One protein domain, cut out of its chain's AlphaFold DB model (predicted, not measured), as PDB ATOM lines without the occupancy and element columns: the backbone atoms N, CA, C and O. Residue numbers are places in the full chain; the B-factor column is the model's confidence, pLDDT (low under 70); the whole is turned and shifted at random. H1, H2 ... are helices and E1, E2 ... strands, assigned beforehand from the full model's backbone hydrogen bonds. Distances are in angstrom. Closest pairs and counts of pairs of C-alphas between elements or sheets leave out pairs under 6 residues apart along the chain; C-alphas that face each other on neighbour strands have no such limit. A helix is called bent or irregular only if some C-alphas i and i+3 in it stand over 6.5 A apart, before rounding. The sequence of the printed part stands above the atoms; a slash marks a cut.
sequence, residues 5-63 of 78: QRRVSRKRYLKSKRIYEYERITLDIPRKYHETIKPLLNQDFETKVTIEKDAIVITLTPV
ATOM      1  N   GLN A   5       6.745 -10.501 -19.443       90.88
ATOM      2  CA  GLN A   5       8.049 -10.573 -20.065       90.88
ATOM      3  C   GLN A   5       7.910 -11.291 -21.394       90.88
ATOM      4  O   GLN A   5       7.277 -12.339 -21.493       90.88
ATOM      5  N   ARG A   6       8.526 -10.716 -22.421       92.94
ATOM      6  CA  ARG A   6       8.578 -11.292 -23.757       92.94
ATOM      7  C   ARG A   6      10.011 -11.686 -24.061       92.94
ATOM      8  O   ARG A   6      10.905 -10.843 -24.043       92.94
ATOM      9  N   ARG A   7      10.226 -12.957 -24.388       91.19
ATOM     10  CA  ARG A   7      11.514 -13.473 -24.849       91.19
ATOM     11  C   ARG A   7      11.340 -14.123 -26.211       91.19
ATOM     12  O   ARG A   7      10.679 -15.148 -26.335       91.19
ATOM     13  N   VAL A   8      11.978 -13.544 -27.221       90.75
ATOM     14  CA  VAL A   8      12.052 -14.123 -28.565       90.75
ATOM     15  C   VAL A   8      13.383 -14.853 -28.693       90.75
ATOM     16  O   VAL A   8      14.448 -14.264 -28.521       90.75
ATOM     17  N   SER A   9      13.327 -16.153 -28.953       86.00
ATOM     18  CA  SER A   9      14.493 -16.991 -29.210       86.00
ATOM     19  C   SER A   9      14.556 -17.324 -30.691       86.00
ATOM     20  O   SER A   9      13.584 -17.810 -31.265       86.00
ATOM     21  N   ARG A  10      15.704 -17.076 -31.317       87.50
ATOM     22  CA  ARG A  10      15.923 -17.360 -32.736       87.50
ATOM     23  C   ARG A  10      16.871 -18.531 -32.864       87.50
ATOM     24  O   ARG A  10      18.014 -18.454 -32.416       87.50
ATOM     25  N   LYS A  11      16.419 -19.607 -33.502       85.31
ATOM     26  CA  LYS A  11      17.246 -20.784 -33.754       85.31
ATOM     27  C   LYS A  11      17.493 -20.928 -35.247       85.31
ATOM     28  O   LYS A  11      16.565 -21.012 -36.050       85.31
ATOM     29  N   ARG A  12      18.774 -20.927 -35.617       81.56
ATOM     30  CA  ARG A  12      19.216 -21.139 -36.998       81.56
ATOM     31  C   ARG A  12      19.245 -22.638 -37.272       81.56
ATOM     32  O   ARG A  12      19.922 -23.381 -36.568       81.56
ATOM     33  N   TYR A  13      18.512 -23.068 -38.289       80.31
ATOM     34  CA  TYR A  13      18.426 -24.459 -38.721       80.31
ATOM     35  C   TYR A  13      18.996 -24.620 -40.136       80.31
ATOM     36  O   TYR A  13      19.012 -23.669 -40.921       80.31
ATOM     37  N   LEU A  14      19.482 -25.830 -40.449       78.19
ATOM     38  CA  LEU A  14      20.069 -26.198 -41.749       78.19
ATOM     39  C   LEU A  14      21.117 -25.182 -42.257       78.19
ATOM     40  O   LEU A  14      20.907 -24.525 -43.272       78.19
ATOM     41  N   LYS A  15      22.245 -25.019 -41.549       76.50
ATOM     42  CA  LYS A  15      23.329 -24.091 -41.953       76.50
ATOM     43  C   LYS A  15      22.824 -22.666 -42.271       76.50
ATOM     44  O   LYS A  15      23.273 -22.038 -43.220       76.50
ATOM     45  N   SER A  16      21.882 -22.160 -41.471       76.19
ATOM     46  CA  SER A  16      21.253 -20.834 -41.633       76.19
ATOM     47  C   SER A  16      20.286 -20.694 -42.818       76.19
ATOM     48  O   SER A  16      19.837 -19.585 -43.086       76.19
ATOM     49  N   LYS A  17      19.894 -21.792 -43.486       81.00
ATOM     50  CA  LYS A  17      18.883 -21.767 -44.562       81.00
ATOM     51  C   LYS A  17      17.508 -21.322 -44.054       81.00
ATOM     52  O   LYS A  17      16.727 -20.768 -44.821       81.00
ATOM     53  N   ARG A  18      17.196 -21.577 -42.776       76.06
ATOM     54  CA  ARG A  18      15.965 -21.111 -42.118       76.06
ATOM     55  C   ARG A  18      16.250 -20.638 -40.696       76.06
ATOM     56  O   ARG A  18      17.016 -21.270 -39.966       76.06
ATOM     57  N   ILE A  19      15.610 -19.542 -40.301       79.94
ATOM     58  CA  ILE A  19      15.600 -19.043 -38.923       79.94
ATOM     59  C   ILE A  19      14.198 -19.280 -38.384       79.94
ATOM     60  O   ILE A  19      13.232 -18.756 -38.926       79.94
ATOM     61  N   TYR A  20      14.098 -20.097 -37.342       81.69
ATOM     62  CA  TYR A  20      12.853 -20.285 -36.611       81.69
ATOM     63  C   TYR A  20      12.857 -19.339 -35.417       81.69
ATOM     64  O   TYR A  20      13.797 -19.353 -34.614       81.69
ATOM     65  N   GLU A  21      11.824 -18.509 -35.319       85.88
ATOM     66  CA  GLU A  21      11.604 -17.623 -34.182       85.88
ATOM     67  C   GLU A  21      10.567 -18.257 -33.258       85.88
ATOM     68  O   GLU A  21       9.483 -18.644 -33.688       85.88
ATOM     69  N   TYR A  22      10.923 -18.386 -31.986       87.69
ATOM     70  CA  TYR A  22      10.049 -18.884 -30.937       87.69
ATOM     71  C   TYR A  22       9.840 -17.775 -29.927       87.69
ATOM     72  O   TYR A  22      10.795 -17.295 -29.310       87.69
ATOM     73  N   GLU A  23       8.591 -17.384 -29.743       89.44
ATOM     74  CA  GLU A  23       8.214 -16.409 -28.738       89.44
ATOM     75  C   GLU A  23       7.759 -17.107 -27.459       89.44
ATOM     76  O   GLU A  23       6.998 -18.074 -27.487       89.44
ATOM     77  N   ARG A  24       8.246 -16.611 -26.324       91.06
ATOM     78  CA  ARG A  24       7.785 -16.989 -24.993       91.06
ATOM     79  C   ARG A  24       7.318 -15.739 -24.268       91.06
ATOM     80  O   ARG A  24       8.086 -14.787 -24.138       91.06
ATOM     81  N   ILE A  25       6.083 -15.777 -23.782       91.00
ATOM     82  CA  ILE A  25       5.522 -14.754 -22.903       91.00
ATOM     83  C   ILE A  25       5.421 -15.372 -21.511       91.00
ATOM     84  O   ILE A  25       4.830 -16.437 -21.350       91.00
ATOM     85  N   THR A  26       6.036 -14.734 -20.521       90.44
ATOM     86  CA  THR A  26       6.053 -15.198 -19.131       90.44
ATOM     87  C   THR A  26       5.551 -14.113 -18.193       90.44
ATOM     88  O   THR A  26       5.619 -12.918 -18.490       90.44
ATOM     89  N   LEU A  27       5.023 -14.539 -17.050       90.38
ATOM     90  CA  LEU A  27       4.509 -13.660 -16.017       90.38
ATOM     91  C   LEU A  27       5.091 -14.096 -14.669       90.38
ATOM     92  O   LEU A  27       4.779 -15.176 -14.172       90.38
ATOM     93  N   ASP A  28       5.952 -13.259 -14.096       89.38
ATOM     94  CA  ASP A  28       6.662 -13.596 -12.861       89.38
ATOM     95  C   ASP A  28       5.766 -13.399 -11.644       89.38
ATOM     96  O   ASP A  28       5.308 -12.289 -11.361       89.38
ATOM     97  N   ILE A  29       5.554 -14.471 -10.886       89.44
ATOM     98  CA  ILE A  29       4.697 -14.445  -9.704       89.44
ATOM     99  C   ILE A  29       5.464 -13.821  -8.525       89.44
ATOM    100  O   ILE A  29       6.511 -14.342  -8.123       89.44
ATOM    101  N   PRO A  30       4.944 -12.733  -7.923       90.94
ATOM    102  CA  PRO A  30       5.563 -12.090  -6.772       90.94
ATOM    103  C   PRO A  30       5.774 -13.045  -5.593       90.94
ATOM    104  O   PRO A  30       4.914 -13.872  -5.289       90.94
ATOM    105  N   ARG A  31       6.875 -12.840  -4.855       89.81
ATOM    106  CA  ARG A  31       7.279 -13.670  -3.703       89.81
ATOM    107  C   ARG A  31       6.173 -13.871  -2.663       89.81
ATOM    108  O   ARG A  31       6.068 -14.952  -2.097       89.81
ATOM    109  N   LYS A  32       5.317 -12.864  -2.462       92.44
ATOM    110  CA  LYS A  32       4.177 -12.923  -1.533       92.44
ATOM    111  C   LYS A  32       3.166 -14.040  -1.828       92.44
ATOM    112  O   LYS A  32       2.409 -14.395  -0.942       92.44
ATOM    113  N   TYR A  33       3.155 -14.591  -3.042       91.31
ATOM    114  CA  TYR A  33       2.261 -15.687  -3.432       91.31
ATOM    115  C   TYR A  33       2.984 -17.034  -3.566       91.31
ATOM    116  O   TYR A  33       2.366 -18.033  -3.926       91.31
ATOM    117  N   HIS A  34       4.296 -17.094  -3.304       91.62
ATOM    118  CA  HIS A  34       5.074 -18.323  -3.495       91.62
ATOM    119  C   HIS A  34       4.600 -19.453  -2.588       91.62
ATOM    120  O   HIS A  34       4.565 -20.592  -3.032       91.62
ATOM    121  N   GLU A  35       4.218 -19.161  -1.348       93.56
ATOM    122  CA  GLU A  35       3.726 -20.186  -0.416       93.56
ATOM    123  C   GLU A  35       2.435 -20.837  -0.913       93.56
ATOM    124  O   GLU A  35       2.294 -22.053  -0.834       93.56
ATOM    125  N   THR A  36       1.544 -20.055  -1.525       90.06
ATOM    126  CA  THR A  36       0.294 -20.549  -2.113       90.06
ATOM    127  C   THR A  36       0.527 -21.364  -3.385       90.06
ATOM    128  O   THR A  36      -0.193 -22.323  -3.639       90.06
ATOM    129  N   ILE A  37       1.522 -20.996  -4.198       89.06
ATOM    130  CA  ILE A  37       1.735 -21.599  -5.526       89.06
ATOM    131  C   ILE A  37       2.696 -22.785  -5.500       89.06
ATOM    132  O   ILE A  37       2.551 -23.693  -6.313       89.06
ATOM    133  N   LYS A  38       3.647 -22.833  -4.563       89.38
ATOM    134  CA  LYS A  38       4.597 -23.951  -4.428       89.38
ATOM    135  C   LYS A  38       3.932 -25.341  -4.458       89.38
ATOM    136  O   LYS A  38       4.439 -26.189  -5.189       89.38
ATOM    137  N   PRO A  39       2.809 -25.591  -3.753       89.31
ATOM    138  CA  PRO A  39       2.125 -26.887  -3.798       89.31
ATOM    139  C   PRO A  39       1.556 -27.250  -5.177       89.31
ATOM    140  O   PRO A  39       1.340 -28.422  -5.468       89.31
ATOM    141  N   LEU A  40       1.315 -26.251  -6.025       87.62
ATOM    142  CA  LEU A  40       0.658 -26.390  -7.323       87.62
ATOM    143  C   LEU A  40       1.656 -26.610  -8.475       87.62
ATOM    144  O   LEU A  40       1.237 -26.907  -9.584       87.62
ATOM    145  N   LEU A  41       2.971 -26.505  -8.243       85.06
ATOM    146  CA  LEU A  41       3.990 -26.500  -9.310       85.06
ATOM    147  C   LEU A  41       4.020 -27.757 -10.198       85.06
ATOM    148  O   LEU A  41       4.432 -27.666 -11.348       85.06
ATOM    149  N   ASN A  42       3.598 -28.911  -9.679       84.94
ATOM    150  CA  ASN A  42       3.645 -30.198 -10.390       84.94
ATOM    151  C   ASN A  42       2.265 -30.656 -10.893       84.94
ATOM    152  O   ASN A  42       2.059 -31.848 -11.136       84.94
ATOM    153  N   GLN A  43       1.304 -29.738 -10.961       86.56
ATOM    154  CA  GLN A  43      -0.049 -30.007 -11.431       86.56
ATOM    155  C   GLN A  43      -0.261 -29.373 -12.803       86.56
ATOM    156  O   GLN A  43       0.219 -28.272 -13.075       86.56
ATOM    157  N   ASP A  44      -1.010 -30.071 -13.649       88.75
ATOM    158  CA  ASP A  44      -1.430 -29.544 -14.939       88.75
ATOM    159  C   ASP A  44      -2.687 -28.688 -14.750       88.75
ATOM    160  O   ASP A  44      -3.640 -29.094 -14.078       88.75
ATOM    161  N   PHE A  45      -2.702 -27.505 -15.362       89.81
ATOM    162  CA  PHE A  45      -3.834 -26.583 -15.313       89.81
ATOM    163  C   PHE A  45      -4.303 -26.232 -16.718       89.81
ATOM    164  O   PHE A  45      -3.510 -25.885 -17.593       89.81
ATOM    165  N   GLU A  46      -5.615 -26.250 -16.912       92.12
ATOM    166  CA  GLU A  46      -6.245 -25.587 -18.041       92.12
ATOM    167  C   GLU A  46      -6.282 -24.083 -17.752       92.12
ATOM    168  O   GLU A  46      -6.605 -23.652 -16.643       92.12
ATOM    169  N   THR A  47      -5.912 -23.281 -18.747       90.75
ATOM    170  CA  THR A  47      -5.815 -21.827 -18.608       90.75
ATOM    171  C   THR A  47      -6.919 -21.155 -19.407       90.75
ATOM    172  O   THR A  47      -7.066 -21.408 -20.602       90.75
ATOM    173  N   LYS A  48      -7.651 -20.243 -18.768       93.56
ATOM    174  CA  LYS A  48      -8.581 -19.324 -19.431       93.56
ATOM    175  C   LYS A  48      -8.160 -17.894 -19.146       93.56
ATOM    176  O   LYS A  48      -7.828 -17.559 -18.011       93.56
ATOM    177  N   VAL A  49      -8.171 -17.066 -20.182       91.38
ATOM    178  CA  VAL A  49      -7.832 -15.647 -20.081       91.38
ATOM    179  C   VAL A  49      -9.055 -14.841 -20.477       91.38
ATOM    180  O   VAL A  49      -9.558 -14.990 -21.590       91.38
ATOM    181  N   THR A  50      -9.524 -13.994 -19.570       94.75
ATOM    182  CA  THR A  50     -10.589 -13.025 -19.829       94.75
ATOM    183  C   THR A  50     -10.079 -11.617 -19.547       94.75
ATOM    184  O   THR A  50      -9.206 -11.399 -18.705       94.75
ATOM    185  N   ILE A  51     -10.594 -10.653 -20.307       93.19
ATOM    186  CA  ILE A  51     -10.365  -9.230 -20.066       93.19
ATOM    187  C   ILE A  51     -11.675  -8.689 -19.512       93.19
ATOM    188  O   ILE A  51     -12.690  -8.673 -20.207       93.19
ATOM    189  N   GLU A  52     -11.657  -8.292 -18.246       93.06
ATOM    190  CA  GLU A  52     -12.815  -7.738 -17.557       93.06
ATOM    191  C   GLU A  52     -12.534  -6.276 -17.229       93.06
ATOM    192  O   GLU A  52     -11.728  -5.963 -16.351       93.06
ATOM    193  N   LYS A  53     -13.210  -5.377 -17.955       89.62
ATOM    194  CA  LYS A  53     -12.978  -3.925 -17.904       89.62
ATOM    195  C   LYS A  53     -11.503  -3.609 -18.210       89.62
ATOM    196  O   LYS A  53     -11.084  -3.787 -19.347       89.62
ATOM    197  N   ASP A  54     -10.734  -3.232 -17.187       91.19
ATOM    198  CA  ASP A  54      -9.310  -2.875 -17.256       91.19
ATOM    199  C   ASP A  54      -8.397  -3.911 -16.571       91.19
ATOM    200  O   ASP A  54      -7.217  -3.654 -16.320       91.19
ATOM    201  N   ALA A  55      -8.934  -5.086 -16.228       90.00
ATOM    202  CA  ALA A  55      -8.198  -6.162 -15.581       90.00
ATOM    203  C   ALA A  55      -8.053  -7.373 -16.507       90.00
ATOM    204  O   ALA A  55      -8.989  -7.788 -17.190       90.00
ATOM    205  N   ILE A  56      -6.865  -7.977 -16.484       90.81
ATOM    206  CA  ILE A  56      -6.626  -9.289 -17.085       90.81
ATOM    207  C   ILE A  56      -6.829 -10.331 -15.991       90.81
ATOM    208  O   ILE A  56      -6.129 -10.310 -14.976       90.81
ATOM    209  N   VAL A  57      -7.762 -11.251 -16.214       92.88
ATOM    210  CA  VAL A  57      -8.040 -12.372 -15.317       92.88
ATOM    211  C   VAL A  57      -7.528 -13.647 -15.976       92.88
ATOM    212  O   VAL A  57      -7.983 -14.044 -17.048       92.88
ATOM    213  N   ILE A  58      -6.537 -14.275 -15.340       92.25
ATOM    214  CA  ILE A  58      -6.000 -15.575 -15.748       92.25
ATOM    215  C   ILE A  58      -6.505 -16.600 -14.742       92.25
ATOM    216  O   ILE A  58      -6.057 -16.628 -13.595       92.25
ATOM    217  N   THR A  59      -7.432 -17.439 -15.182       93.12
ATOM    218  CA  THR A  59      -8.008 -18.500 -14.361       93.12
ATOM    219  C   THR A  59      -7.315 -19.812 -14.692       93.12
ATOM    220  O   THR A  59      -7.308 -20.244 -15.846       93.12
ATOM    221  N   LEU A  60      -6.734 -20.438 -13.668       91.25
ATOM    222  CA  LEU A  60      -6.090 -21.745 -13.748       91.25
ATOM    223  C   LEU A  60      -6.995 -22.776 -13.077       91.25
ATOM    224  O   LEU A  60      -7.219 -22.716 -11.868       91.25
ATOM    225  N   THR A  61      -7.519 -23.719 -13.853       91.19
ATOM    226  CA  THR A  61      -8.335 -24.825 -13.340       91.19
ATOM    227  C   THR A  61      -7.539 -26.123 -13.411       91.19
ATOM    228  O   THR A  61      -7.057 -26.450 -14.495       91.19
ATOM    229  N   PRO A  62      -7.379 -26.870 -12.301       89.25
ATOM    230  CA  PRO A  62      -6.631 -28.119 -12.320       89.25
ATOM    231  C   PRO A  62      -7.266 -29.078 -13.320       89.25
ATOM    232  O   PRO A  62      -8.470 -29.352 -13.251       89.25
ATOM    233  N   VAL A  63      -6.460 -29.608 -14.232       88.06
ATOM    234  CA  VAL A  63      -6.900 -30.717 -15.069       88.06
ATOM    235  C   VAL A  63      -6.978 -31.922 -14.143       88.06
ATOM    236  O   VAL A  63      -5.995 -32.286 -13.498       88.06
TER     237      VAL A  63
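This is residues 5 to 63 of the 78 residues of an uncharacterized protein of Candidatus Bathyarchaeota archaeon (UniProt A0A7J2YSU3). Two separate two-stranded hairpins, E1 with E2 and E3 with E4, are joined by one short helix, H1, and there is no shared core: the hairpins keep apart from each other. The hairpin of E1 and E2 reaches out as a long arm and makes the longest axis, with its turn at the far end, while the hairpin of E3 and E4 stands crosswise to it beyond its other end. The printed part has 59 residues with one named helix and four named strands, in the order E1, E2, H1, E3, E4, and its class is mixed, helices and strands. Each sheet has two strands, in the orders E1 - E2 and E3 - E4, both antiparallel. The whole is extended, with a radius of gyration of the C-alphas of 16.8 A and spans of 46 by 31 by 25 A.

The first sheet along the chain holds E1, residues 5 to 13, and E2, residues 18 to 27. E1 begins at C-alpha 5, (8.049, -10.573, -20.065), and measures 25.5 A from first to last C-alpha. E2, with 10 residues the longest strand, measures 29.5 A and ends at C-alpha 27, (4.509, -13.660, -16.017). The helix H1 takes residues 31 to 40 and measures 14.8 A. In the second sheet, E3 takes residues 45 to 52 and measures 21.0 A, and E4 takes residues 55 to 62 and measures 22.3 A. E4 ends at C-alpha 62, (-6.631, -28.119, -12.320).

E1 and E2 form an antiparallel hairpin, with an angle of 160 degrees between their N-to-C directions. Their C-alphas face each other from 5 and 26, 5.1 A apart, to 13 and 18, 5.4 A apart. Across this pair N 7 and O 24 are within hydrogen-bond range at 2.8 A, and so are N 20 and O 11 at 2.9 A. From E2 a tight link of 3 residues leads to H1. H1 is irregular: C-alphas 32 and 35 are 7.4 A apart, where about 5 A is found in a regular helix, and its line is a rough one. In its backbone 2 of 6 O i to N i+4 pairs are within hydrogen-bond range, beside 4 of 7 O i to N i+3 pairs. A tight link of 4 residues leads from H1 to E3. E3 and E4 form the other antiparallel hairpin, again at 160 degrees between their N-to-C directions. Here C-alphas 45 and 62 face each other at 4.4 A, and C-alphas 52 and 55 at 5.3 A. N 46 and O 61 are within hydrogen-bond range at 2.8 A, and N 57 and O 50 at 2.9 A. E1 is apart from H1, E3 and E4. E2 is apart from E3 and E4, and H1 is apart from E4.

The two C-alphas farthest apart are those of Lys 15 and Lys 53, at 48.0 A, and the first and last printed C-alphas, of Gln 5 and Val 63, are 25.6 A apart. Three stretches stand free: residues 13 to 18, residues 30 to 36, of which 31 to 36 belong to H1, and residues 51 to 56. Without them the body has 40 residues and spans 37 by 24 by 19 A. The printed part has no cut, and the four links between its elements are tight. The mean pLDDT of the printed part is 88.5, and no printed residue is under 70.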